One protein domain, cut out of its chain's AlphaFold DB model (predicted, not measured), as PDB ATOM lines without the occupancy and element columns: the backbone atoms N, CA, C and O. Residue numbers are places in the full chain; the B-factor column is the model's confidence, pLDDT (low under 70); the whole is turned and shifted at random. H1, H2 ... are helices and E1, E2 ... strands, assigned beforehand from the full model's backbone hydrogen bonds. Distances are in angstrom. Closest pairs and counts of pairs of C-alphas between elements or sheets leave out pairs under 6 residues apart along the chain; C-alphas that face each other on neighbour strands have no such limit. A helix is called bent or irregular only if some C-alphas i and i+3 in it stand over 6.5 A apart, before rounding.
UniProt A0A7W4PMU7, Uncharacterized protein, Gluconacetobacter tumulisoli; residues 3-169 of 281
ATOM      1  N   SER A   3      47.878 -59.927 -22.123       44.53
ATOM      2  CA  SER A   3      47.000 -59.449 -21.036       44.53
ATOM      3  C   SER A   3      46.923 -57.923 -20.875       44.53
ATOM      4  O   SER A   3      45.978 -57.429 -20.260       44.53
ATOM      5  N   GLN A   4      47.877 -57.157 -21.421       48.31
ATOM      6  CA  GLN A   4      47.878 -55.691 -21.299       48.31
ATOM      7  C   GLN A   4      46.988 -55.007 -22.345       48.31
ATOM      8  O   GLN A   4      46.219 -54.118 -21.984       48.31
ATOM      9  N   SER A   5      47.001 -55.465 -23.602       52.91
ATOM     10  CA  SER A   5      46.192 -54.872 -24.680       52.91
ATOM     11  C   SER A   5      44.684 -55.007 -24.427       52.91
ATOM     12  O   SER A   5      43.940 -54.049 -24.617       52.91
ATOM     13  N   GLY A   6      44.235 -56.150 -23.890       59.25
ATOM     14  CA  GLY A   6      42.833 -56.349 -23.494       59.25
ATOM     15  C   GLY A   6      42.393 -55.478 -22.309       59.25
ATOM     16  O   GLY A   6      41.229 -55.099 -22.213       59.25
ATOM     17  N   ARG A   7      43.319 -55.090 -21.417       60.16
ATOM     18  CA  ARG A   7      43.029 -54.173 -20.299       60.16
ATOM     19  C   ARG A   7      42.807 -52.733 -20.754       60.16
ATOM     20  O   ARG A   7      41.995 -52.038 -20.151       60.16
ATOM     21  N   ILE A   8      43.529 -52.291 -21.784       63.75
ATOM     22  CA  ILE A   8      43.415 -50.926 -22.317       63.75
ATOM     23  C   ILE A   8      42.054 -50.746 -22.992       63.75
ATOM     24  O   ILE A   8      41.348 -49.791 -22.678       63.75
ATOM     25  N   LEU A   9      41.650 -51.708 -23.831       68.50
ATOM     26  CA  LEU A   9      40.356 -51.668 -24.517       68.50
ATOM     27  C   LEU A   9      39.161 -51.810 -23.562       68.50
ATOM     28  O   LEU A   9      38.121 -51.219 -23.815       68.50
ATOM     29  N   SER A  10      39.293 -52.543 -22.456       72.19
ATOM     30  CA  SER A  10      38.161 -52.782 -21.544       72.19
ATOM     31  C   SER A  10      37.902 -51.658 -20.539       72.19
ATOM     32  O   SER A  10      36.792 -51.567 -20.012       72.19
ATOM     33  N   ARG A  11      38.894 -50.803 -20.240       74.12
ATOM     34  CA  ARG A  11      38.814 -49.864 -19.099       74.12
ATOM     35  C   ARG A  11      38.956 -48.386 -19.441       74.12
ATOM     36  O   ARG A  11      38.404 -47.571 -18.706       74.12
ATOM     37  N   ASN A  12      39.659 -48.035 -20.513       82.75
ATOM     38  CA  ASN A  12      39.941 -46.639 -20.851       82.75
ATOM     39  C   ASN A  12      39.097 -46.178 -22.039       82.75
ATOM     40  O   ASN A  12      38.743 -46.988 -22.887       82.75
ATOM     41  N   ILE A  13      38.813 -44.879 -22.116       84.38
ATOM     42  CA  ILE A  13      38.347 -44.250 -23.358       84.38
ATOM     43  C   ILE A  13      39.567 -44.065 -24.260       84.38
ATOM     44  O   ILE A  13      40.617 -43.611 -23.794       84.38
ATOM     45  N   LEU A  14      39.448 -44.432 -25.533       88.00
ATOM     46  CA  LEU A  14      40.483 -44.136 -26.519       88.00
ATOM     47  C   LEU A  14      40.415 -42.655 -26.896       88.00
ATOM     48  O   LEU A  14      39.489 -42.231 -27.576       88.00
ATOM     49  N   GLY A  15      41.404 -41.876 -26.454       83.75
ATOM     50  CA  GLY A  15      41.459 -40.448 -26.758       83.75
ATOM     51  C   GLY A  15      41.727 -40.159 -28.239       83.75
ATOM     52  O   GLY A  15      42.354 -40.954 -28.947       83.75
ATOM     53  N   SER A  16      41.328 -38.968 -28.685       80.25
ATOM     54  CA  SER A  16      41.433 -38.503 -30.078       80.25
ATOM     55  C   SER A  16      42.809 -38.713 -30.728       80.25
ATOM     56  O   SER A  16      42.879 -39.178 -31.861       80.25
ATOM     57  N   SER A  17      43.912 -38.459 -30.017       78.44
ATOM     58  CA  SER A  17      45.282 -38.657 -30.533       78.44
ATOM     59  C   SER A  17      45.595 -40.118 -30.880       78.44
ATOM     60  O   SER A  17      46.330 -40.395 -31.828       78.44
ATOM     61  N   PHE A  18      45.057 -41.063 -30.102       89.06
ATOM     62  CA  PHE A  18      45.242 -42.489 -30.366       89.06
ATOM     63  C   PHE A  18      44.443 -42.908 -31.601       89.06
ATOM     64  O   PHE A  18      44.980 -43.587 -32.470       89.06
ATOM     65  N   LEU A  19      43.184 -42.468 -31.687       90.81
ATOM     66  CA  LEU A  19      42.299 -42.763 -32.816       90.81
ATOM     67  C   LEU A  19      42.836 -42.179 -34.133       90.81
ATOM     68  O   LEU A  19      42.802 -42.858 -35.152       90.81
ATOM     69  N   GLU A  20      43.408 -40.975 -34.091       84.31
ATOM     70  CA  GLU A  20      44.121 -40.358 -35.219       84.31
ATOM     71  C   GLU A  20      45.263 -41.242 -35.721       84.31
ATOM     72  O   GLU A  20      45.272 -41.673 -36.871       84.31
ATOM     73  N   THR A  21      46.187 -41.577 -34.816       85.44
ATOM     74  CA  THR A  21      47.357 -42.400 -35.144       85.44
ATOM     75  C   THR A  21      46.930 -43.765 -35.685       85.44
ATOM     76  O   THR A  21      47.559 -44.309 -36.589       85.44
ATOM     77  N   PHE A  22      45.855 -44.335 -35.138       90.94
ATOM     78  CA  PHE A  22      45.313 -45.603 -35.602       90.94
ATOM     79  C   PHE A  22      44.804 -45.521 -37.046       90.94
ATOM     80  O   PHE A  22      45.197 -46.354 -37.862       90.94
ATOM     81  N   GLY A  23      43.989 -44.513 -37.374       86.06
ATOM     82  CA  GLY A  23      43.492 -44.297 -38.738       86.06
ATOM     83  C   GLY A  23      44.621 -44.083 -39.750       86.06
ATOM     84  O   GLY A  23      44.612 -44.665 -40.840       86.06
ATOM     85  N   ASP A  24      45.658 -43.338 -39.363       79.12
ATOM     86  CA  ASP A  24      46.851 -43.131 -40.189       79.12
ATOM     87  C   ASP A  24      47.606 -44.442 -40.437       79.12
ATOM     88  O   ASP A  24      48.017 -44.728 -41.562       79.12
ATOM     89  N   VAL A  25      47.780 -45.279 -39.411       85.12
ATOM     90  CA  VAL A  25      48.451 -46.580 -39.554       85.12
ATOM     91  C   VAL A  25      47.645 -47.514 -40.455       85.12
ATOM     92  O   VAL A  25      48.216 -48.138 -41.349       85.12
ATOM     93  N   VAL A  26      46.327 -47.592 -40.263       86.44
ATOM     94  CA  VAL A  26      45.453 -48.449 -41.077       86.44
ATOM     95  C   VAL A  26      45.478 -48.027 -42.549       86.44
ATOM     96  O   VAL A  26      45.558 -48.886 -43.422       86.44
ATOM     97  N   SER A  27      45.473 -46.725 -42.835       76.88
ATOM     98  CA  SER A  27      45.451 -46.207 -44.210       76.88
ATOM     99  C   SER A  27      46.812 -46.208 -44.915       76.88
ATOM    100  O   SER A  27      46.863 -46.349 -46.138       76.88
ATOM    101  N   SER A  28      47.919 -46.043 -44.180       73.00
ATOM    102  CA  SER A  28      49.249 -45.832 -44.779       73.00
ATOM    103  C   SER A  28      50.242 -46.976 -44.591       73.00
ATOM    104  O   SER A  28      51.184 -47.090 -45.376       73.00
ATOM    105  N   VAL A  29      50.064 -47.810 -43.564       78.19
ATOM    106  CA  VAL A  29      51.021 -48.871 -43.207       78.19
ATOM    107  C   VAL A  29      50.486 -50.253 -43.565       78.19
ATOM    108  O   VAL A  29      51.269 -51.117 -43.960       78.19
ATOM    109  N   LEU A  30      49.177 -50.482 -43.430       78.25
ATOM    110  CA  LEU A  30      48.593 -51.791 -43.708       78.25
ATOM    111  C   LEU A  30      48.605 -52.070 -45.226       78.25
ATOM    112  O   LEU A  30      48.116 -51.245 -46.003       78.25
ATOM    113  N   PRO A  31      49.142 -53.216 -45.685       83.38
ATOM    114  CA  PRO A  31      49.074 -53.579 -47.094       83.38
ATOM    115  C   PRO A  31      47.622 -53.639 -47.570       83.38
ATOM    116  O   PRO A  31      46.772 -54.230 -46.909       83.38
ATOM    117  N   LYS A  32      47.331 -53.082 -48.755       81.06
ATOM    118  CA  LYS A  32      45.950 -52.994 -49.273       81.06
ATOM    119  C   LYS A  32      45.209 -54.335 -49.318       81.06
ATOM    120  O   LYS A  32      43.996 -54.363 -49.156       81.06
ATOM    121  N   HIS A  33      45.928 -55.440 -49.526       86.12
ATOM    122  CA  HIS A  33      45.343 -56.782 -49.555       86.12
ATOM    123  C   HIS A  33      44.944 -57.313 -48.168       86.12
ATOM    124  O   HIS A  33      44.091 -58.193 -48.096       86.12
ATOM    125  N   ASP A  34      45.504 -56.767 -47.084       90.69
ATOM    126  CA  ASP A  34      45.198 -57.156 -45.701       90.69
ATOM    127  C   ASP A  34      44.044 -56.341 -45.096       90.69
ATOM    128  O   ASP A  34      43.408 -56.780 -44.133       90.69
ATOM    129  N   ILE A  35      43.746 -55.166 -45.667       89.94
ATOM    130  CA  ILE A  35      42.683 -54.264 -45.201       89.94
ATOM    131  C   ILE A  35      41.320 -54.973 -45.088       89.94
ATOM    132  O   ILE A  35      40.711 -54.870 -44.022       89.94
ATOM    133  N   PRO A  36      40.830 -55.733 -46.094       91.88
ATOM    134  CA  PRO A  36      39.516 -56.368 -45.998       91.88
ATOM    135  C   PRO A  36      39.417 -57.329 -44.807       91.88
ATOM    136  O   PRO A  36      38.450 -57.286 -44.049       91.88
ATOM    137  N   THR A  37      40.448 -58.157 -44.597       93.12
ATOM    138  CA  THR A  37      40.508 -59.105 -43.475       93.12
ATOM    139  C   THR A  37      40.602 -58.387 -42.132       93.12
ATOM    140  O   THR A  37      40.013 -58.833 -41.146       93.12
ATOM    141  N   PHE A  38      41.327 -57.271 -42.069       93.50
ATOM    142  CA  PHE A  38      41.368 -56.429 -40.880       93.50
ATOM    143  C   PHE A  38      39.984 -55.843 -40.553       93.50
ATOM    144  O   PHE A  38      39.517 -56.011 -39.425       93.50
ATOM    145  N   CYS A  39      39.307 -55.226 -41.527       93.12
ATOM    146  CA  CYS A  39      37.974 -54.645 -41.349       93.12
ATOM    147  C   CYS A  39      36.944 -55.704 -40.940       93.12
ATOM    148  O   CYS A  39      36.189 -55.493 -39.992       93.12
ATOM    149  N   GLU A  40      36.953 -56.868 -41.595       93.81
ATOM    150  CA  GLU A  40      36.089 -57.998 -41.248       93.81
ATOM    151  C   GLU A  40      36.297 -58.430 -39.792       93.81
ATOM    152  O   GLU A  40      35.331 -58.575 -39.041       93.81
ATOM    153  N   ARG A  41      37.553 -58.590 -39.355       93.75
ATOM    154  CA  ARG A  41      37.866 -58.974 -37.971       93.75
ATOM    155  C   ARG A  41      37.461 -57.903 -36.972       93.75
ATOM    156  O   ARG A  41      36.880 -58.245 -35.948       93.75
ATOM    157  N   LEU A  42      37.742 -56.633 -37.257       93.50
ATOM    158  CA  LEU A  42      37.374 -55.513 -36.394       93.50
ATOM    159  C   LEU A  42      35.857 -55.461 -36.180       93.50
ATOM    160  O   LEU A  42      35.398 -55.414 -35.038       93.50
ATOM    161  N   LEU A  43      35.085 -55.539 -37.265       92.81
ATOM    162  CA  LEU A  43      33.624 -55.487 -37.222       92.81
ATOM    163  C   LEU A  43      33.020 -56.756 -36.612       92.81
ATOM    164  O   LEU A  43      32.089 -56.664 -35.816       92.81
ATOM    165  N   SER A  44      33.587 -57.930 -36.897       91.38
ATOM    166  CA  SER A  44      33.185 -59.190 -36.261       91.38
ATOM    167  C   SER A  44      33.440 -59.170 -34.753       91.38
ATOM    168  O   SER A  44      32.573 -59.562 -33.971       91.38
ATOM    169  N   MET A  45      34.594 -58.661 -34.311       89.44
ATOM    170  CA  MET A  45      34.870 -58.479 -32.886       89.44
ATOM    171  C   MET A  45      33.871 -57.505 -32.271       89.44
ATOM    172  O   MET A  45      33.286 -57.816 -31.245       89.44
ATOM    173  N   PHE A  46      33.620 -56.369 -32.915       85.88
ATOM    174  CA  PHE A  46      32.644 -55.381 -32.461       85.88
ATOM    175  C   PHE A  46      31.219 -55.955 -32.304       85.88
ATOM    176  O   PHE A  46      30.562 -55.695 -31.293       85.88
ATOM    177  N   GLN A  47      30.748 -56.750 -33.268       85.62
ATOM    178  CA  GLN A  47      29.402 -57.333 -33.256       85.62
ATOM    179  C   GLN A  47      29.247 -58.442 -32.213       85.62
ATOM    180  O   GLN A  47      28.196 -58.559 -31.587       85.62
ATOM    181  N   ASN A  48      30.290 -59.246 -32.011       87.19
ATOM    182  CA  ASN A  48      30.231 -60.416 -31.138       87.19
ATOM    183  C   ASN A  48      30.665 -60.127 -29.691       87.19
ATOM    184  O   ASN A  48      30.481 -60.980 -28.821       87.19
ATOM    185  N   TYR A  49      31.259 -58.961 -29.410       85.62
ATOM    186  CA  TYR A  49      31.744 -58.655 -28.065       85.62
ATOM    187  C   TYR A  49      30.589 -58.273 -27.120       85.62
ATOM    188  O   TYR A  49      29.806 -57.374 -27.442       85.62
ATOM    189  N   PRO A  50      30.481 -58.885 -25.926       82.69
ATOM    190  CA  PRO A  50      29.439 -58.541 -24.961       82.69
ATOM    191  C   PRO A  50      29.539 -57.078 -24.492       82.69
ATOM    192  O   PRO A  50      30.642 -56.606 -24.214       82.69
ATOM    193  N   PRO A  51      28.418 -56.358 -24.294       79.31
ATOM    194  CA  PRO A  51      28.414 -54.967 -23.828       79.31
ATOM    195  C   PRO A  51      28.667 -54.843 -22.309       79.31
ATOM    196  O   PRO A  51      28.018 -54.060 -21.625       79.31
ATOM    197  N   ILE A  52      29.572 -55.655 -21.755       80.50
ATOM    198  CA  ILE A  52      29.864 -55.707 -20.311       80.50
ATOM    199  C   ILE A  52      30.863 -54.610 -19.914       80.50
ATOM    200  O   ILE A  52      30.815 -54.096 -18.798       80.50
ATOM    201  N   ASP A  53      31.774 -54.255 -20.820       85.12
ATOM    202  CA  ASP A  53      32.832 -53.271 -20.595       85.12
ATOM    203  C   ASP A  53      32.955 -52.284 -21.776       85.12
ATOM    204  O   ASP A  53      32.161 -52.304 -22.722       85.12
ATOM    205  N   ARG A  54      33.958 -51.396 -21.729       86.19
ATOM    206  CA  ARG A  54      34.175 -50.379 -22.773       86.19
ATOM    207  C   ARG A  54      34.765 -50.932 -24.072       86.19
ATOM    208  O   ARG A  54      34.868 -50.185 -25.041       86.19
ATOM    209  N   THR A  55      35.120 -52.216 -24.141       89.81
ATOM    210  CA  THR A  55      35.783 -52.811 -25.313       89.81
ATOM    211  C   THR A  55      34.928 -52.660 -26.554       89.81
ATOM    212  O   THR A  55      35.436 -52.224 -27.581       89.81
ATOM    213  N   ARG A  56      33.625 -52.954 -26.465       91.06
ATOM    214  CA  ARG A  56      32.719 -52.828 -27.614       91.06
ATOM    215  C   ARG A  56      32.661 -51.384 -28.125       91.06
ATOM    216  O   ARG A  56      32.765 -51.172 -29.329       91.06
ATOM    217  N   ARG A  57      32.580 -50.409 -27.210       92.88
ATOM    218  CA  ARG A  57      32.596 -48.972 -27.538       92.88
ATOM    219  C   ARG A  57      33.898 -48.570 -28.226       92.88
ATOM    220  O   ARG A  57      33.874 -47.978 -29.294       92.88
ATOM    221  N   ASN A  58      35.027 -48.992 -27.665       93.75
ATOM    222  CA  ASN A  58      36.352 -48.718 -28.210       93.75
ATOM    223  C   ASN A  58      36.588 -49.371 -29.576       93.75
ATOM    224  O   ASN A  58      37.186 -48.749 -30.448       93.75
ATOM    225  N   LEU A  59      36.108 -50.597 -29.798       94.38
ATOM    226  CA  LEU A  59      36.153 -51.236 -31.117       94.38
ATOM    227  C   LEU A  59      35.327 -50.448 -32.141       94.38
ATOM    228  O   LEU A  59      35.773 -50.277 -33.272       94.38
ATOM    229  N   GLY A  60      34.173 -49.917 -31.735       94.75
ATOM    230  CA  GLY A  60      33.386 -49.009 -32.564       94.75
ATOM    231  C   GLY A  60      34.133 -47.712 -32.895       94.75
ATOM    232  O   GLY A  60      34.193 -47.332 -34.060       94.75
ATOM    233  N   SER A  61      34.797 -47.083 -31.919       95.81
ATOM    234  CA  SER A  61      35.635 -45.898 -32.157       95.81
ATOM    235  C   SER A  61      36.785 -46.175 -33.131       95.81
ATOM    236  O   SER A  61      37.094 -45.338 -33.977       95.81
ATOM    237  N   LEU A  62      37.400 -47.362 -33.057       96.06
ATOM    238  CA  LEU A  62      38.432 -47.796 -34.006       96.06
ATOM    239  C   LEU A  62      37.870 -48.052 -35.405       96.06
ATOM    240  O   LEU A  62      38.546 -47.767 -36.395       96.06
ATOM    241  N   ALA A  63      36.640 -48.557 -35.501       95.94
ATOM    242  CA  ALA A  63      35.954 -48.701 -36.778       95.94
ATOM    243  C   ALA A  63      35.669 -47.326 -37.404       95.94
ATOM    244  O   ALA A  63      35.963 -47.137 -38.579       95.94
ATOM    245  N   VAL A  64      35.219 -46.334 -36.624       96.62
ATOM    246  CA  VAL A  64      35.062 -44.949 -37.116       96.62
ATOM    247  C   VAL A  64      36.403 -44.369 -37.586       96.62
ATOM    248  O   VAL A  64      36.480 -43.786 -38.663       96.62
ATOM    249  N   ALA A  65      37.491 -44.598 -36.847       95.69
ATOM    250  CA  ALA A  65      38.831 -44.166 -37.263       95.69
ATOM    251  C   ALA A  65      39.338 -44.855 -38.548       95.69
ATOM    252  O   ALA A  65      40.287 -44.381 -39.167       95.69
ATOM    253  N   SER A  66      38.708 -45.957 -38.965       95.38
ATOM    254  CA  SER A  66      39.073 -46.729 -40.161       95.38
ATOM    255  C   SER A  66      38.204 -46.409 -41.385       95.38
ATOM    256  O   SER A  66      38.309 -47.100 -42.396       95.38
ATOM    257  N   LEU A  67      37.351 -45.379 -41.336       93.50
ATOM    258  CA  LEU A  67      36.460 -45.020 -42.452       93.50
ATOM    259  C   LEU A  67      37.208 -44.687 -43.757       93.50
ATOM    260  O   LEU A  67      36.657 -44.851 -44.843       93.50
ATOM    261  N   THR A  68      38.473 -44.267 -43.681       87.12
ATOM    262  CA  THR A  68      39.330 -43.999 -44.852       87.12
ATOM    263  C   THR A  68      39.602 -45.235 -45.702       87.12
ATOM    264  O   THR A  68      39.900 -45.114 -46.888       87.12
ATOM    265  N   VAL A  69      39.458 -46.433 -45.137       86.69
ATOM    266  CA  VAL A  69      39.687 -47.707 -45.832       86.69
ATOM    267  C   VAL A  69      38.410 -48.543 -45.985       86.69
ATOM    268  O   VAL A  69      38.478 -49.723 -46.328       86.69
ATOM    269  N   ALA A  70      37.240 -47.954 -45.732       86.31
ATOM    270  CA  ALA A  70      35.961 -48.653 -45.785       86.31
ATOM    271  C   ALA A  70      35.636 -49.224 -47.179       86.31
ATOM    272  O   ALA A  70      35.011 -50.280 -47.261       86.31
ATOM    273  N   GLU A  71      36.109 -48.606 -48.270       84.25
ATOM    274  CA  GLU A  71      35.901 -49.103 -49.646       84.25
ATOM    275  C   GLU A  71      36.417 -50.533 -49.874       84.25
ATOM    276  O   GLU A  71      35.874 -51.281 -50.688       84.25
ATOM    277  N   PHE A  72      37.444 -50.946 -49.125       84.75
ATOM    278  CA  PHE A  72      38.044 -52.275 -49.245       84.75
ATOM    279  C   PHE A  72      37.174 -53.370 -48.618       84.75
ATOM    280  O   PHE A  72      37.456 -54.558 -48.784       84.75
ATOM    281  N   TYR A  73      36.106 -52.999 -47.910       89.12
ATOM    282  CA  TYR A  73      35.177 -53.932 -47.301       89.12
ATOM    283  C   TYR A  73      33.731 -53.490 -47.544       89.12
ATOM    284  O   TYR A  73      33.171 -52.678 -46.819       89.12
ATOM    285  N   SER A  74      33.075 -54.092 -48.538       84.38
ATOM    286  CA  SER A  74      31.728 -53.704 -48.995       84.38
ATOM    287  C   SER A  74      30.621 -53.764 -47.933       84.38
ATOM    288  O   SER A  74      29.540 -53.222 -48.143       84.38
ATOM    289  N   LYS A  75      30.869 -54.421 -46.796       89.50
ATOM    290  CA  LYS A  75      29.945 -54.522 -45.658       89.50
ATOM    291  C   LYS A  75      30.404 -53.681 -44.465       89.50
ATOM    292  O   LYS A  75      30.129 -54.054 -43.323       89.50
ATOM    293  N   PHE A  76      31.152 -52.602 -44.696       94.94
ATOM    294  CA  PHE A  76      31.635 -51.735 -43.624       94.94
ATOM    295  C   PHE A  76      30.466 -50.995 -42.964       94.94
ATOM    296  O   PHE A  76      30.057 -49.919 -43.392       94.94
ATOM    297  N   GLN A  77      29.909 -51.604 -41.922       95.75
ATOM    298  CA  GLN A  77      28.763 -51.082 -41.193       95.75
ATOM    299  C   GLN A  77      29.021 -51.138 -39.690       95.75
ATOM    300  O   GLN A  77      29.305 -52.198 -39.128       95.75
ATOM    301  N   ILE A  78      28.860 -49.992 -39.038       95.81
ATOM    302  CA  ILE A  78      28.894 -49.835 -37.587       95.81
ATOM    303  C   ILE A  78      27.446 -49.658 -37.142       95.81
ATOM    304  O   ILE A  78      26.821 -48.669 -37.524       95.81
ATOM    305  N   SER A  79      26.889 -50.604 -36.375       95.19
ATOM    306  CA  SER A  79      25.487 -50.503 -35.960       95.19
ATOM    307  C   SER A  79      25.166 -50.900 -34.527       95.19
ATOM    308  O   SER A  79      25.833 -51.744 -33.934       95.19
ATOM    309  N   ASP A  80      24.105 -50.293 -33.993       94.31
ATOM    310  CA  ASP A  80      23.498 -50.641 -32.701       94.31
ATOM    311  C   ASP A  80      24.498 -50.490 -31.536       94.31
ATOM    312  O   ASP A  80      24.755 -51.428 -30.765       94.31
ATOM    313  N   ILE A  81      25.119 -49.306 -31.451       94.12
ATOM    314  CA  ILE A  81      26.209 -48.998 -30.516       94.12
ATOM    315  C   ILE A  81      26.140 -47.576 -29.945       94.12
ATOM    316  O   ILE A  81      25.791 -46.614 -30.623       94.12
ATOM    317  N   GLU A  82      26.575 -47.452 -28.693       94.62
ATOM    318  CA  GLU A  82      26.928 -46.186 -28.058       94.62
ATOM    319  C   GLU A  82      28.448 -45.986 -28.086       94.62
ATOM    320  O   GLU A  82      29.206 -46.869 -27.674       94.62
ATOM    321  N   LEU A  83      28.896 -44.823 -28.546       94.94
ATOM    322  CA  LEU A  83      30.297 -44.440 -28.655       94.94
ATOM    323  C   LEU A  83      30.583 -43.262 -27.720       94.94
ATOM    324  O   LEU A  83      29.840 -42.278 -27.690       94.94
ATOM    325  N   ASP A  84      31.668 -43.367 -26.950       93.44
ATOM    326  CA  ASP A  84      32.090 -42.304 -26.034       93.44
ATOM    327  C   ASP A  84      32.843 -41.216 -26.828       93.44
ATOM    328  O   ASP A  84      32.353 -40.104 -26.997       93.44
ATOM    329  N   GLU A  85      34.001 -41.559 -27.399       93.62
ATOM    330  CA  GLU A  85      34.793 -40.660 -28.247       93.62
ATOM    331  C   GLU A  85      35.116 -41.326 -29.581       93.62
ATOM    332  O   GLU A  85      35.567 -42.470 -29.627       93.62
ATOM    333  N   CYS A  86      34.894 -40.601 -30.672       95.69
ATOM    334  CA  CYS A  86      35.233 -41.008 -32.026       95.69
ATOM    335  C   CYS A  86      36.078 -39.939 -32.697       95.69
ATOM    336  O   CYS A  86      35.871 -38.744 -32.482       95.69
ATOM    337  N   ARG A  87      36.992 -40.375 -33.563       94.56
ATOM    338  CA  ARG A  87      37.706 -39.482 -34.464       94.56
ATOM    339  C   ARG A  87      37.685 -40.061 -35.865       94.56
ATOM    340  O   ARG A  87      38.020 -41.228 -36.036       94.56
ATOM    341  N   ALA A  88      37.312 -39.237 -36.829       93.62
ATOM    342  CA  ALA A  88      37.489 -39.515 -38.242       93.62
ATOM    343  C   ALA A  88      38.522 -38.532 -38.798       93.62
ATOM    344  O   ALA A  88      38.539 -37.364 -38.413       93.62
ATOM    345  N   THR A  89      39.409 -39.008 -39.665       86.06
ATOM    346  CA  THR A  89      40.473 -38.204 -40.278       86.06
ATOM    347  C   THR A  89      40.562 -38.501 -41.766       86.06
ATOM    348  O   THR A  89      40.149 -39.570 -42.212       86.06
ATOM    349  N   GLY A  90      41.120 -37.564 -42.536       80.56
ATOM    350  CA  GLY A  90      41.292 -37.726 -43.980       80.56
ATOM    351  C   GLY A  90      39.966 -37.883 -44.724       80.56
ATOM    352  O   GLY A  90      38.921 -37.444 -44.251       80.56
ATOM    353  N   THR A  91      40.014 -38.504 -45.900       82.62
ATOM    354  CA  THR A  91      38.827 -38.745 -46.729       82.62
ATOM    355  C   THR A  91      38.284 -40.139 -46.460       82.62
ATOM    356  O   THR A  91      38.947 -41.134 -46.757       82.62
ATOM    357  N   ALA A  92      37.084 -40.216 -45.892       85.75
ATOM    358  CA  ALA A  92      36.352 -41.464 -45.765       85.75
ATOM    359  C   ALA A  92      36.049 -42.026 -47.159       85.75
ATOM    360  O   ALA A  92      35.624 -41.296 -48.052       85.75
ATOM    361  N   SER A  93      36.253 -43.328 -47.338       82.19
ATOM    362  CA  SER A  93      36.024 -44.012 -48.617       82.19
ATOM    363  C   SER A  93      34.694 -44.769 -48.661       82.19
ATOM    364  O   SER A  93      34.379 -45.426 -49.648       82.19
ATOM    365  N   GLY A  94      33.892 -44.671 -47.597       88.06
ATOM    366  CA  GLY A  94      32.553 -45.240 -47.531       88.06
ATOM    367  C   GLY A  94      32.134 -45.613 -46.114       88.06
ATOM    368  O   GLY A  94      32.744 -45.205 -45.125       88.06
ATOM    369  N   GLY A  95      31.116 -46.465 -46.042       94.12
ATOM    370  CA  GLY A  95      30.646 -47.092 -44.813       94.12
ATOM    371  C   GLY A  95      29.330 -46.515 -44.299       94.12
ATOM    372  O   GLY A  95      28.931 -45.400 -44.634       94.12
ATOM    373  N   VAL A  96      28.649 -47.311 -43.479       97.19
ATOM    374  CA  VAL A  96      27.350 -46.960 -42.896       97.19
ATOM    375  C   VAL A  96      27.455 -46.953 -41.376       97.19
ATOM    376  O   VAL A  96      27.887 -47.933 -40.769       97.19
ATOM    377  N   ILE A  97      27.028 -45.861 -40.749       97.44
ATOM    378  CA  ILE A  97      26.864 -45.743 -39.302       97.44
ATOM    379  C   ILE A  97      25.365 -45.726 -39.018       97.44
ATOM    380  O   ILE A  97      24.663 -44.797 -39.409       97.44
ATOM    381  N   LYS A  98      24.862 -46.778 -38.369       97.56
ATOM    382  CA  LYS A  98      23.425 -47.036 -38.233       97.56
ATOM    383  C   LYS A  98      23.005 -47.246 -36.785       97.56
ATOM    384  O   LYS A  98      23.626 -48.033 -36.085       97.56
ATOM    385  N   ASN A  99      21.901 -46.644 -36.342       97.12
ATOM    386  CA  ASN A  99      21.393 -46.814 -34.971       97.12
ATOM    387  C   ASN A  99      22.493 -46.558 -33.920       97.12
ATOM    388  O   ASN A  99      22.694 -47.365 -33.007       97.12
ATOM    389  N   ALA A 100      23.273 -45.492 -34.107       97.12
ATOM    390  CA  ALA A 100      24.420 -45.190 -33.261       97.12
ATOM    391  C   ALA A 100      24.180 -43.939 -32.412       97.12
ATOM    392  O   ALA A 100      23.588 -42.958 -32.861       97.12
ATOM    393  N   PHE A 101      24.692 -43.952 -31.187       97.69
ATOM    394  CA  PHE A 101      24.706 -42.790 -30.308       97.69
ATOM    395  C   PHE A 101      26.153 -42.385 -30.044       97.69
ATOM    396  O   PHE A 101      26.898 -43.142 -29.430       97.69
ATOM    397  N   ILE A 102      26.577 -41.217 -30.523       97.81
ATOM    398  CA  ILE A 102      27.965 -40.757 -30.447       97.81
ATOM    399  C   ILE A 102      28.046 -39.568 -29.492       97.81
ATOM    400  O   ILE A 102      27.514 -38.496 -29.774       97.81
ATOM    401  N   SER A 103      28.736 -39.736 -28.363       97.38
ATOM    402  CA  SER A 103      28.859 -38.661 -27.370       97.38
ATOM    403  C   SER A 103      29.780 -37.545 -27.868       97.38
ATOM    404  O   SER A 103      29.459 -36.368 -27.724       97.38
ATOM    405  N   GLN A 104      30.895 -37.892 -28.511       97.12
ATOM    406  CA  GLN A 104      31.765 -36.920 -29.166       97.12
ATOM    407  C   GLN A 104      32.328 -37.462 -30.479       97.12
ATOM    408  O   GLN A 104      32.952 -38.524 -30.497       97.12
ATOM    409  N   LEU A 105      32.153 -36.702 -31.558       97.62
ATOM    410  CA  LEU A 105      32.761 -36.953 -32.860       97.62
ATOM    411  C   LEU A 105      33.725 -35.816 -33.201       97.62
ATOM    412  O   LEU A 105      33.312 -34.668 -33.318       97.62
ATOM    413  N   ASP A 106      35.003 -36.142 -33.365       95.25
ATOM    414  CA  ASP A 106      36.033 -35.221 -33.844       95.25
ATOM    415  C   ASP A 106      36.355 -35.528 -35.311       95.25
ATOM    416  O   ASP A 106      36.855 -36.606 -35.629       95.25
ATOM    417  N   CYS A 107      36.042 -34.601 -36.207       94.25
ATOM    418  CA  CYS A 107      36.198 -34.758 -37.655       94.25
ATOM    419  C   CYS A 107      36.857 -33.534 -38.309       94.25
ATOM    420  O   CYS A 107      36.610 -33.223 -39.474       94.25
ATOM    421  N   ARG A 108      37.701 -32.831 -37.550       87.69
ATOM    422  CA  ARG A 108      38.523 -31.713 -38.039       87.69
ATOM    423  C   ARG A 108      39.334 -32.106 -39.271       87.69
ATOM    424  O   ARG A 108      40.055 -33.109 -39.222       87.69
ATOM    425  N   GLY A 109      39.186 -31.349 -40.356       81.44
ATOM    426  CA  GLY A 109      39.818 -31.611 -41.651       81.44
ATOM    427  C   GLY A 109      39.479 -32.970 -42.273       81.44
ATOM    428  O   GLY A 109      40.232 -33.459 -43.119       81.44
ATOM    429  N   ALA A 110      38.411 -33.632 -41.822       86.25
ATOM    430  CA  ALA A 110      37.956 -34.892 -42.391       86.25
ATOM    431  C   ALA A 110      36.898 -34.647 -43.468       86.25
ATOM    432  O   ALA A 110      36.014 -33.806 -43.310       86.25
ATOM    433  N   ASN A 111      36.946 -35.451 -44.525       85.12
ATOM    434  CA  ASN A 111      35.898 -35.510 -45.527       85.12
ATOM    435  C   ASN A 111      35.061 -36.775 -45.312       85.12
ATOM    436  O   ASN A 111      35.537 -37.890 -45.519       85.12
ATOM    437  N   LEU A 112      33.816 -36.587 -44.877       93.81
ATOM    438  CA  LEU A 112      32.858 -37.645 -44.560       93.81
ATOM    439  C   LEU A 112      31.771 -37.810 -45.629       93.81
ATOM    440  O   LEU A 112      30.810 -38.536 -45.391       93.81
ATOM    441  N   SER A 113      31.905 -37.173 -46.796       89.00
ATOM    442  CA  SER A 113      30.886 -37.174 -47.862       89.00
ATOM    443  C   SER A 113      30.442 -38.576 -48.308       89.00
ATOM    444  O   SER A 113      29.283 -38.770 -48.664       89.00
ATOM    445  N   ALA A 114      31.336 -39.569 -48.248       87.31
ATOM    446  CA  ALA A 114      31.041 -40.958 -48.606       87.31
ATOM    447  C   ALA A 114      30.404 -41.785 -47.469       87.31
ATOM    448  O   ALA A 114      30.065 -42.951 -47.675       87.31
ATOM    449  N   VAL A 115      30.273 -41.229 -46.260       96.06
ATOM    450  CA  VAL A 115      29.727 -41.930 -45.089       96.06
ATOM    451  C   VAL A 115      28.225 -41.716 -45.015       96.06
ATOM    452  O   VAL A 115      27.737 -40.591 -45.100       96.06
ATOM    453  N   GLN A 116      27.484 -42.796 -44.783       97.62
ATOM    454  CA  GLN A 116      26.046 -42.721 -44.572       97.62
ATOM    455  C   GLN A 116      25.710 -42.845 -43.086       97.62
ATOM    456  O   GLN A 116      26.044 -43.843 -42.446       97.62
ATOM    457  N   PHE A 117      25.006 -41.857 -42.546       98.06
ATOM    458  CA  PHE A 117      24.464 -41.890 -41.192       98.06
ATOM    459  C   PHE A 117      22.970 -42.236 -41.243       98.06
ATOM    460  O   PHE A 117      22.169 -41.553 -41.875       98.06
ATOM    461  N   GLU A 118      22.571 -43.312 -40.567       98.12
ATOM    462  CA  GLU A 118      21.182 -43.767 -40.484       98.12
ATOM    463  C   GLU A 118      20.745 -43.833 -39.022       98.12
ATOM    464  O   GLU A 118      21.344 -44.563 -38.235       98.12
ATOM    465  N   ASN A 119      19.694 -43.101 -38.639       97.56
ATOM    466  CA  ASN A 119      19.187 -43.101 -37.257       97.56
ATOM    467  C   ASN A 119      20.321 -42.944 -36.217       97.56
ATOM    468  O   ASN A 119      20.436 -43.713 -35.263       97.56
ATOM    469  N   THR A 120      21.232 -42.009 -36.483       98.06
ATOM    470  CA  THR A 120      22.399 -41.741 -35.641       98.06
ATOM    471  C   THR A 120      22.218 -40.403 -34.945       98.06
ATOM    472  O   THR A 120      21.656 -39.478 -35.520       98.06
ATOM    473  N   SER A 121      22.694 -40.290 -33.713       97.62
ATOM    474  CA  SER A 121      22.706 -39.030 -32.972       97.62
ATOM    475  C   SER A 121      24.119 -38.699 -32.520       97.62
ATOM    476  O   SER A 121      24.808 -39.564 -31.975       97.62
ATOM    477  N   VAL A 122      24.523 -37.444 -32.692       98.06
ATOM    478  CA  VAL A 122      25.799 -36.917 -32.202       98.06
ATOM    479  C   VAL A 122      25.494 -35.891 -31.114       98.06
ATOM    480  O   VAL A 122      24.709 -34.977 -31.335       98.06
ATOM    481  N   ILE A 123      26.076 -36.019 -29.921       97.62
ATOM    482  CA  ILE A 123      25.927 -34.975 -28.895       97.62
ATOM    483  C   ILE A 123      26.875 -33.824 -29.221       97.62
ATOM    484  O   ILE A 123      26.432 -32.702 -29.428       97.62
ATOM    485  N   SER A 124      28.176 -34.112 -29.272       96.81
ATOM    486  CA  SER A 124      29.232 -33.118 -29.442       96.81
ATOM    487  C   SER A 124      29.973 -33.324 -30.755       96.81
ATOM    488  O   SER A 124      30.599 -34.366 -30.951       96.81
ATOM    489  N   LEU A 125      29.941 -32.325 -31.632       97.50
ATOM    490  CA  LEU A 125      30.753 -32.283 -32.843       97.50
ATOM    491  C   LEU A 125      31.982 -31.400 -32.611       97.50
ATOM    492  O   LEU A 125      31.847 -30.267 -32.161       97.50
ATOM    493  N   ILE A 126      33.174 -31.890 -32.938       94.38
ATOM    494  CA  ILE A 126      34.389 -31.077 -33.044       94.38
ATOM    495  C   ILE A 126      34.785 -31.055 -34.515       94.38
ATOM    496  O   ILE A 126      35.143 -32.091 -35.077       94.38
ATOM    497  N   ALA A 127      34.726 -29.879 -35.121       92.31
ATOM    498  CA  ALA A 127      34.952 -29.684 -36.545       92.31
ATOM    499  C   ALA A 127      35.693 -28.367 -36.795       92.31
ATOM    500  O   ALA A 127      35.945 -27.585 -35.872       92.31
ATOM    501  N   ASP A 128      36.078 -28.150 -38.039       86.56
ATOM    502  CA  ASP A 128      36.609 -26.896 -38.554       86.56
ATOM    503  C   ASP A 128      36.011 -26.641 -39.941       86.56
ATOM    504  O   ASP A 128      35.193 -27.422 -40.430       86.56
ATOM    505  N   ARG A 129      36.402 -25.531 -40.571       84.12
ATOM    506  CA  ARG A 129      35.870 -25.150 -41.880       84.12
ATOM    507  C   ARG A 129      36.218 -26.143 -42.998       84.12
ATOM    508  O   ARG A 129      35.509 -26.199 -43.996       84.12
ATOM    509  N   GLU A 130      37.267 -26.937 -42.807       82.62
ATOM    510  CA  GLU A 130      37.729 -27.952 -43.758       82.62
ATOM    511  C   GLU A 130      36.948 -29.270 -43.641       82.62
ATOM    512  O   GLU A 130      37.115 -30.177 -44.460       82.62
ATOM    513  N   THR A 131      36.101 -29.420 -42.620       89.19
ATOM    514  CA  THR A 131      35.254 -30.600 -42.465       89.19
ATOM    515  C   THR A 131      34.193 -30.648 -43.572       89.19
ATOM    516  O   THR A 131      33.324 -29.782 -43.651       89.19
ATOM    517  N   VAL A 132      34.190 -31.718 -44.375       88.62
ATOM    518  CA  VAL A 132      33.109 -32.007 -45.338       88.62
ATOM    519  C   VAL A 132      32.141 -33.001 -44.712       88.62
ATOM    520  O   VAL A 132      32.533 -34.116 -44.358       88.62
ATOM    521  N   LEU A 133      30.872 -32.620 -44.604       95.12
ATOM    522  CA  LEU A 133      29.813 -33.466 -44.061       95.12
ATOM    523  C   LEU A 133      28.961 -34.083 -45.183       95.12
ATOM    524  O   LEU A 133      28.783 -33.454 -46.223       95.12
ATOM    525  N   PRO A 134      28.429 -35.303 -45.000       95.00
ATOM    526  CA  PRO A 134      27.440 -35.873 -45.908       95.00
ATOM    527  C   PRO A 134      26.046 -35.295 -45.632       95.00
ATOM    528  O   PRO A 134      25.723 -34.974 -44.492       95.00
ATOM    529  N   ASP A 135      25.158 -35.313 -46.628       94.25
ATOM    530  CA  ASP A 135      23.749 -34.895 -46.470       94.25
ATOM    531  C   ASP A 135      23.000 -35.667 -45.373       94.25
ATOM    532  O   ASP A 135      22.018 -35.196 -44.805       94.25
ATOM    533  N   SER A 136      23.457 -36.886 -45.077       96.56
ATOM    534  CA  SER A 136      22.883 -37.739 -44.033       96.56
ATOM    535  C   SER A 136      23.322 -37.369 -42.613       96.56
ATOM    536  O   SER A 136      22.855 -37.991 -41.658       96.56
ATOM    537  N   PHE A 137      24.231 -36.404 -42.450       97.69
ATOM    538  CA  PHE A 137      24.838 -36.105 -41.161       97.69
ATOM    539  C   PHE A 137      23.790 -35.659 -40.126       97.69
ATOM    540  O   PHE A 137      22.956 -34.798 -40.417       97.69
ATOM    541  N   PRO A 138      23.806 -36.221 -38.906       96.50
ATOM    542  CA  PRO A 138      22.815 -35.880 -37.897       96.50
ATOM    543  C   PRO A 138      23.076 -34.498 -37.292       96.50
ATOM    544  O   PRO A 138      24.222 -34.110 -37.079       96.50
ATOM    545  N   GLU A 139      22.007 -33.782 -36.939       96.19
ATOM    546  CA  GLU A 139      22.104 -32.499 -36.236       96.19
ATOM    547  C   GLU A 139      22.685 -32.717 -34.822       96.19
ATOM    548  O   GLU A 139      22.070 -33.427 -34.015       96.19
ATOM    549  N   PRO A 140      23.869 -32.158 -34.502       97.00
ATOM    550  CA  PRO A 140      24.475 -32.331 -33.190       97.00
ATOM    551  C   PRO A 140      23.837 -31.413 -32.137       97.00
ATOM    552  O   PRO A 140      23.287 -30.364 -32.463       97.00
ATOM    553  N   GLN A 141      23.952 -31.772 -30.854       95.88
ATOM    554  CA  GLN A 141      23.462 -30.922 -29.753       95.88
ATOM    555  C   GLN A 141      24.383 -29.733 -29.459       95.88
ATOM    556  O   GLN A 141      23.929 -28.701 -28.972       95.88
ATOM    557  N   GLN A 142      25.681 -29.895 -29.706       96.62
ATOM    558  CA  GLN A 142      26.671 -28.835 -29.577       96.62
ATOM    559  C   GLN A 142      27.774 -28.996 -30.623       96.62
ATOM    560  O   GLN A 142      28.158 -30.117 -30.974       96.62
ATOM    561  N   ILE A 143      28.320 -27.873 -31.082       96.44
ATOM    562  CA  ILE A 143      29.406 -27.829 -32.064       96.44
ATOM    563  C   ILE A 143      30.554 -27.009 -31.499       96.44
ATOM    564  O   ILE A 143      30.395 -25.855 -31.114       96.44
ATOM    565  N   ARG A 144      31.742 -27.596 -31.477       93.62
ATOM    566  CA  ARG A 144      32.992 -26.904 -31.203       93.62
ATOM    567  C   ARG A 144      33.740 -26.715 -32.518       93.62
ATOM    568  O   ARG A 144      34.496 -27.591 -32.935       93.62
ATOM    569  N   ASP A 145      33.517 -25.563 -33.135       88.38
ATOM    570  CA  ASP A 145      34.239 -25.116 -34.323       88.38
ATOM    571  C   ASP A 145      35.605 -24.550 -33.909       88.38
ATOM    572  O   ASP A 145      35.682 -23.505 -33.266       88.38
ATOM    573  N   ILE A 146      36.690 -25.262 -34.224       80.56
ATOM    574  CA  ILE A 146      38.051 -24.846 -33.843       80.56
ATOM    575  C   ILE A 146      38.581 -23.713 -34.736       80.56
ATOM    576  O   ILE A 146      39.532 -23.036 -34.350       80.56
ATOM    577  N   SER A 147      37.962 -23.466 -35.897       70.81
ATOM    578  CA  SER A 147      38.350 -22.367 -36.794       70.81
ATOM    579  C   SER A 147      37.882 -21.000 -36.290       70.81
ATOM    580  O   SER A 147      38.462 -19.965 -36.624       70.81
ATOM    581  N   ARG A 148      36.847 -20.979 -35.442       72.12
ATOM    582  CA  ARG A 148      36.322 -19.758 -34.835       72.12
ATOM    583  C   ARG A 148      36.989 -19.513 -33.484       72.12
ATOM    584  O   ARG A 148      37.145 -20.402 -32.655       72.12
ATOM    585  N   SER A 149      37.327 -18.253 -33.228       55.69
ATOM    586  CA  SER A 149      37.745 -17.785 -31.900       55.69
ATOM    587  C   SER A 149      36.587 -17.765 -30.891       55.69
ATOM    588  O   SER A 149      36.818 -17.726 -29.681       55.69
ATOM    589  N   ALA A 150      35.343 -17.802 -31.381       57.66
ATOM    590  CA  ALA A 150      34.145 -17.974 -30.574       57.66
ATOM    591  C   ALA A 150      34.038 -19.425 -30.072       57.66
ATOM    592  O   ALA A 150      34.315 -20.366 -30.805       57.66
ATOM    593  N   GLY A 151      33.657 -19.587 -28.801       71.69
ATOM    594  CA  GLY A 151      33.544 -20.888 -28.141       71.69
ATOM    595  C   GLY A 151      32.446 -21.800 -28.708       71.69
ATOM    596  O   GLY A 151      31.830 -21.521 -29.729       71.69
ATOM    597  N   THR A 152      32.207 -22.913 -28.015       88.62
ATOM    598  CA  THR A 152      31.220 -23.940 -28.382       88.62
ATOM    599  C   THR A 152      29.821 -23.357 -28.638       88.62
ATOM    600  O   THR A 152      29.299 -22.601 -27.820       88.62
ATOM    601  N   ILE A 153      29.212 -23.756 -29.753       92.19
ATOM    602  CA  ILE A 153      27.827 -23.484 -30.144       92.19
ATOM    603  C   ILE A 153      26.925 -24.494 -29.425       92.19
ATOM    604  O   ILE A 153      27.163 -25.697 -29.517       92.19
ATOM    605  N   PHE A 154      25.894 -24.015 -28.724       93.25
ATOM    606  CA  PHE A 154      24.933 -24.859 -27.989       93.25
ATOM    607  C   PHE A 154      23.481 -24.669 -28.445       93.25
ATOM    608  O   PHE A 154      22.612 -25.454 -28.073       93.25
ATOM    609  N   SER A 155      23.187 -23.599 -29.191       93.56
ATOM    610  CA  SER A 155      21.834 -23.349 -29.684       93.56
ATOM    611  C   SER A 155      21.511 -24.340 -30.809       93.56
ATOM    612  O   SER A 155      22.278 -24.400 -31.772       93.56
ATOM    613  N   PRO A 156      20.389 -25.084 -30.746       93.50
ATOM    614  CA  PRO A 156      19.992 -25.992 -31.824       93.50
ATOM    615  C   PRO A 156      19.832 -25.278 -33.171       93.50
ATOM    616  O   PRO A 156      20.242 -25.791 -34.205       93.50
ATOM    617  N   GLU A 157      19.288 -24.058 -33.165       95.19
ATOM    618  CA  GLU A 157      19.115 -23.259 -34.383       95.19
ATOM    619  C   GLU A 157      20.462 -22.877 -35.008       95.19
ATOM    620  O   GLU A 157      20.630 -22.977 -36.222       95.19
ATOM    621  N   GLU A 158      21.441 -22.503 -34.180       94.12
ATOM    622  CA  GLU A 158      22.794 -22.183 -34.644       94.12
ATOM    623  C   GLU A 158      23.551 -23.435 -35.094       94.12
ATOM    624  O   GLU A 158      24.269 -23.378 -36.089       94.12
ATOM    625  N   CYS A 159      23.368 -24.576 -34.415       94.94
ATOM    626  CA  CYS A 159      23.945 -25.853 -34.837       94.94
ATOM    627  C   CYS A 159      23.403 -26.260 -36.209       94.94
ATOM    628  O   CYS A 159      24.181 -26.584 -37.103       94.94
ATOM    629  N   ARG A 160      22.083 -26.171 -36.413       95.56
ATOM    630  CA  ARG A 160      21.458 -26.440 -37.712       95.56
ATOM    631  C   ARG A 160      21.949 -25.482 -38.792       95.56
ATOM    632  O   ARG A 160      22.269 -25.929 -39.887       95.56
ATOM    633  N   ALA A 161      22.036 -24.187 -38.492       94.31
ATOM    634  CA  ALA A 161      22.558 -23.199 -39.431       94.31
ATOM    635  C   ALA A 161      24.018 -23.493 -39.815       94.31
ATOM    636  O   ALA A 161      24.367 -23.398 -40.986       94.31
ATOM    637  N   TRP A 162      24.851 -23.901 -38.853       93.69
ATOM    638  CA  TRP A 162      26.239 -24.290 -39.101       93.69
ATOM    639  C   TRP A 162      26.334 -25.542 -39.984       93.69
ATOM    640  O   TRP A 162      27.127 -25.559 -40.921       93.69
ATOM    641  N   ILE A 163      25.509 -26.568 -39.729       95.19
ATOM    642  CA  ILE A 163      25.461 -27.783 -40.562       95.19
ATOM    643  C   ILE A 163      25.016 -27.437 -41.983       95.19
ATOM    644  O   ILE A 163      25.691 -27.820 -42.932       95.19
ATOM    645  N   ASN A 164      23.932 -26.671 -42.133       94.50
ATOM    646  CA  ASN A 164      23.439 -26.263 -43.446       94.50
ATOM    647  C   ASN A 164      24.487 -25.457 -44.219       94.50
ATOM    648  O   ASN A 164      24.677 -25.713 -45.397       94.50
ATOM    649  N   ASP A 165      25.226 -24.559 -43.563       91.44
ATOM    650  CA  ASP A 165      26.333 -23.834 -44.198       91.44
ATOM    651  C   ASP A 165      27.444 -24.775 -44.703       91.44
ATOM    652  O   ASP A 165      27.977 -24.571 -45.790       91.44
ATOM    653  N   HIS A 166      27.762 -25.849 -43.971       89.25
ATOM    654  CA  HIS A 166      28.743 -26.853 -44.416       89.25
ATOM    655  C   HIS A 166      28.222 -27.768 -45.533       89.25
ATOM    656  O   HIS A 166      29.032 -28.344 -46.255       89.25
ATOM    657  N   LEU A 167      26.903 -27.906 -45.683       89.56
ATOM    658  CA  LEU A 167      26.278 -28.684 -46.758       89.56
ATOM    659  C   LEU A 167      26.033 -27.847 -48.023       89.56
ATOM    660  O   LEU A 167      26.230 -28.337 -49.130       89.56
ATOM    661  N   GLU A 168      25.608 -26.590 -47.874       87.88
ATOM    662  CA  GLU A 168      25.324 -25.663 -48.980       87.88
ATOM    663  C   GLU A 168      26.602 -25.048 -49.547       87.88
ATOM    664  O   GLU A 168      26.746 -24.904 -50.761       87.88
ATOM    665  N   ASN A 169      27.541 -24.719 -48.660       81.44
ATOM    666  CA  ASN A 169      28.862 -24.213 -48.993       81.44
ATOM    667  C   ASN A 169      29.903 -25.225 -48.496       81.44
ATOM    668  O   ASN A 169      30.681 -24.886 -47.590       81.44
TER     669      ASN A 169
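Overview. This is residues 3 to 169 of the 281 residues of an uncharacterized protein of Gluconacetobacter tumulisoli (UniProt A0A7W4PMU7). The chain winds in a short solenoid of stacked turns, residues 77 to 145, whose parallel strands stand side by side along the long axis; a head of five helices covers the end at E1, and H6 caps the other end at E5. H4 packs directly on E1, H3 covers H4 on its far side, and E1 and E2 each turn a sharp corner, giving the coil two of its sides. The 167 printed residues hold six named helices and five named strands in the order H1 H2 H3 H4 H5 E1 E2 E3 E4 E5 H6, of mixed class, helices and strands. The branched sheet is parallel, with neighbour pairs E1 and E2, E2 and E3, E2 and E4, E4 and E5. The whole is compact, with a radius of gyration of the C-alphas of 15.4 A and spans of 45 by 32 by 27 A.

Along the chain. H1, residues 3 to 11, begins with C-alpha 3 at (47.000, -59.449, -21.036) and is 12.8 A long. H2, residues 16 to 28, is 18.2 A long. H3, residues 35 to 48, is the longest helix by residues, at 19.8 A. H4, residues 55 to 65, is 15.1 A long. H5, residues 67 to 72, is irregular: C-alphas 68 and 71 are 7.8 A apart. E1, residues 77 to 87, begins with C-alpha 77 at (28.763, -51.082, -41.193), spans 16.1 A and bends by 119 degrees at residue 81. E2, residues 96 to 106, spans 17.2 A and bends by 115 degrees at residue 99. E3, residues 116 to 118, is followed by E4, residues 121 to 127, 15.8 A long, and by E5, residues 142 to 145. H6, residues 156 to 168, is 18.0 A long and ends with C-alpha 168 at (25.324, -25.663, -48.980).

Arrangement. H1 touches H4, the hub, about perpendicular at 86 degrees; their closest C-alphas, of Ser 10 and Thr 55, are 4.5 A apart. H2 touches H4 with residues 19 to 23 alone, at a steep tilt of 58 degrees, the same way, closest at the C-alphas of Gly 23 and Ala 65, 4.9 A. H3 and H4 form a helical hairpin at a shallow tilt of 32 degrees, only just short of steep, closest at the C-alphas of Phe 46 and Arg 56, 5.5 A. H3 touches H5 with residues 35 to 39 alone, closest at the C-alphas of Pro 36 and Phe 72, 5.4 A. H4 is on the sheet, and its closest C-alpha pair with E1, Ser 61 and Cys 86, is 4.9 A. E1 lies on one side of E2, with N 83 and O 101 at 2.8 A. On the other side of E2 lie E3, with N 97 and O 116 at 2.8 A, and E4, with N 102 and O 121 at 2.8 A. E5 is parallel to E4, with N 144 and O 125 at 2.8 A. H6 only grazes the sheet with residues 156 to 163; the closest C-alphas of E5 and H6, Ile 143 and Cys 159, are 6.4 A apart. Each O i to N i+4 pair is within hydrogen-bond range in H2, H3, H4 and H6; H1 has 4 of 5, and H5 has 0 of 2, with 2 of 3 O i to N i+3 pairs within range.

Size, cuts and confidence. The two C-alphas farthest apart, of Ser 3 and Glu 168, are 48.9 A apart. The printed part has no cut. The link from E4 to E5, residues 128 to 141, is long. The mean pLDDT of the printed part is 88.4, and residues 3 to 9 and 149 to 150 are under 70.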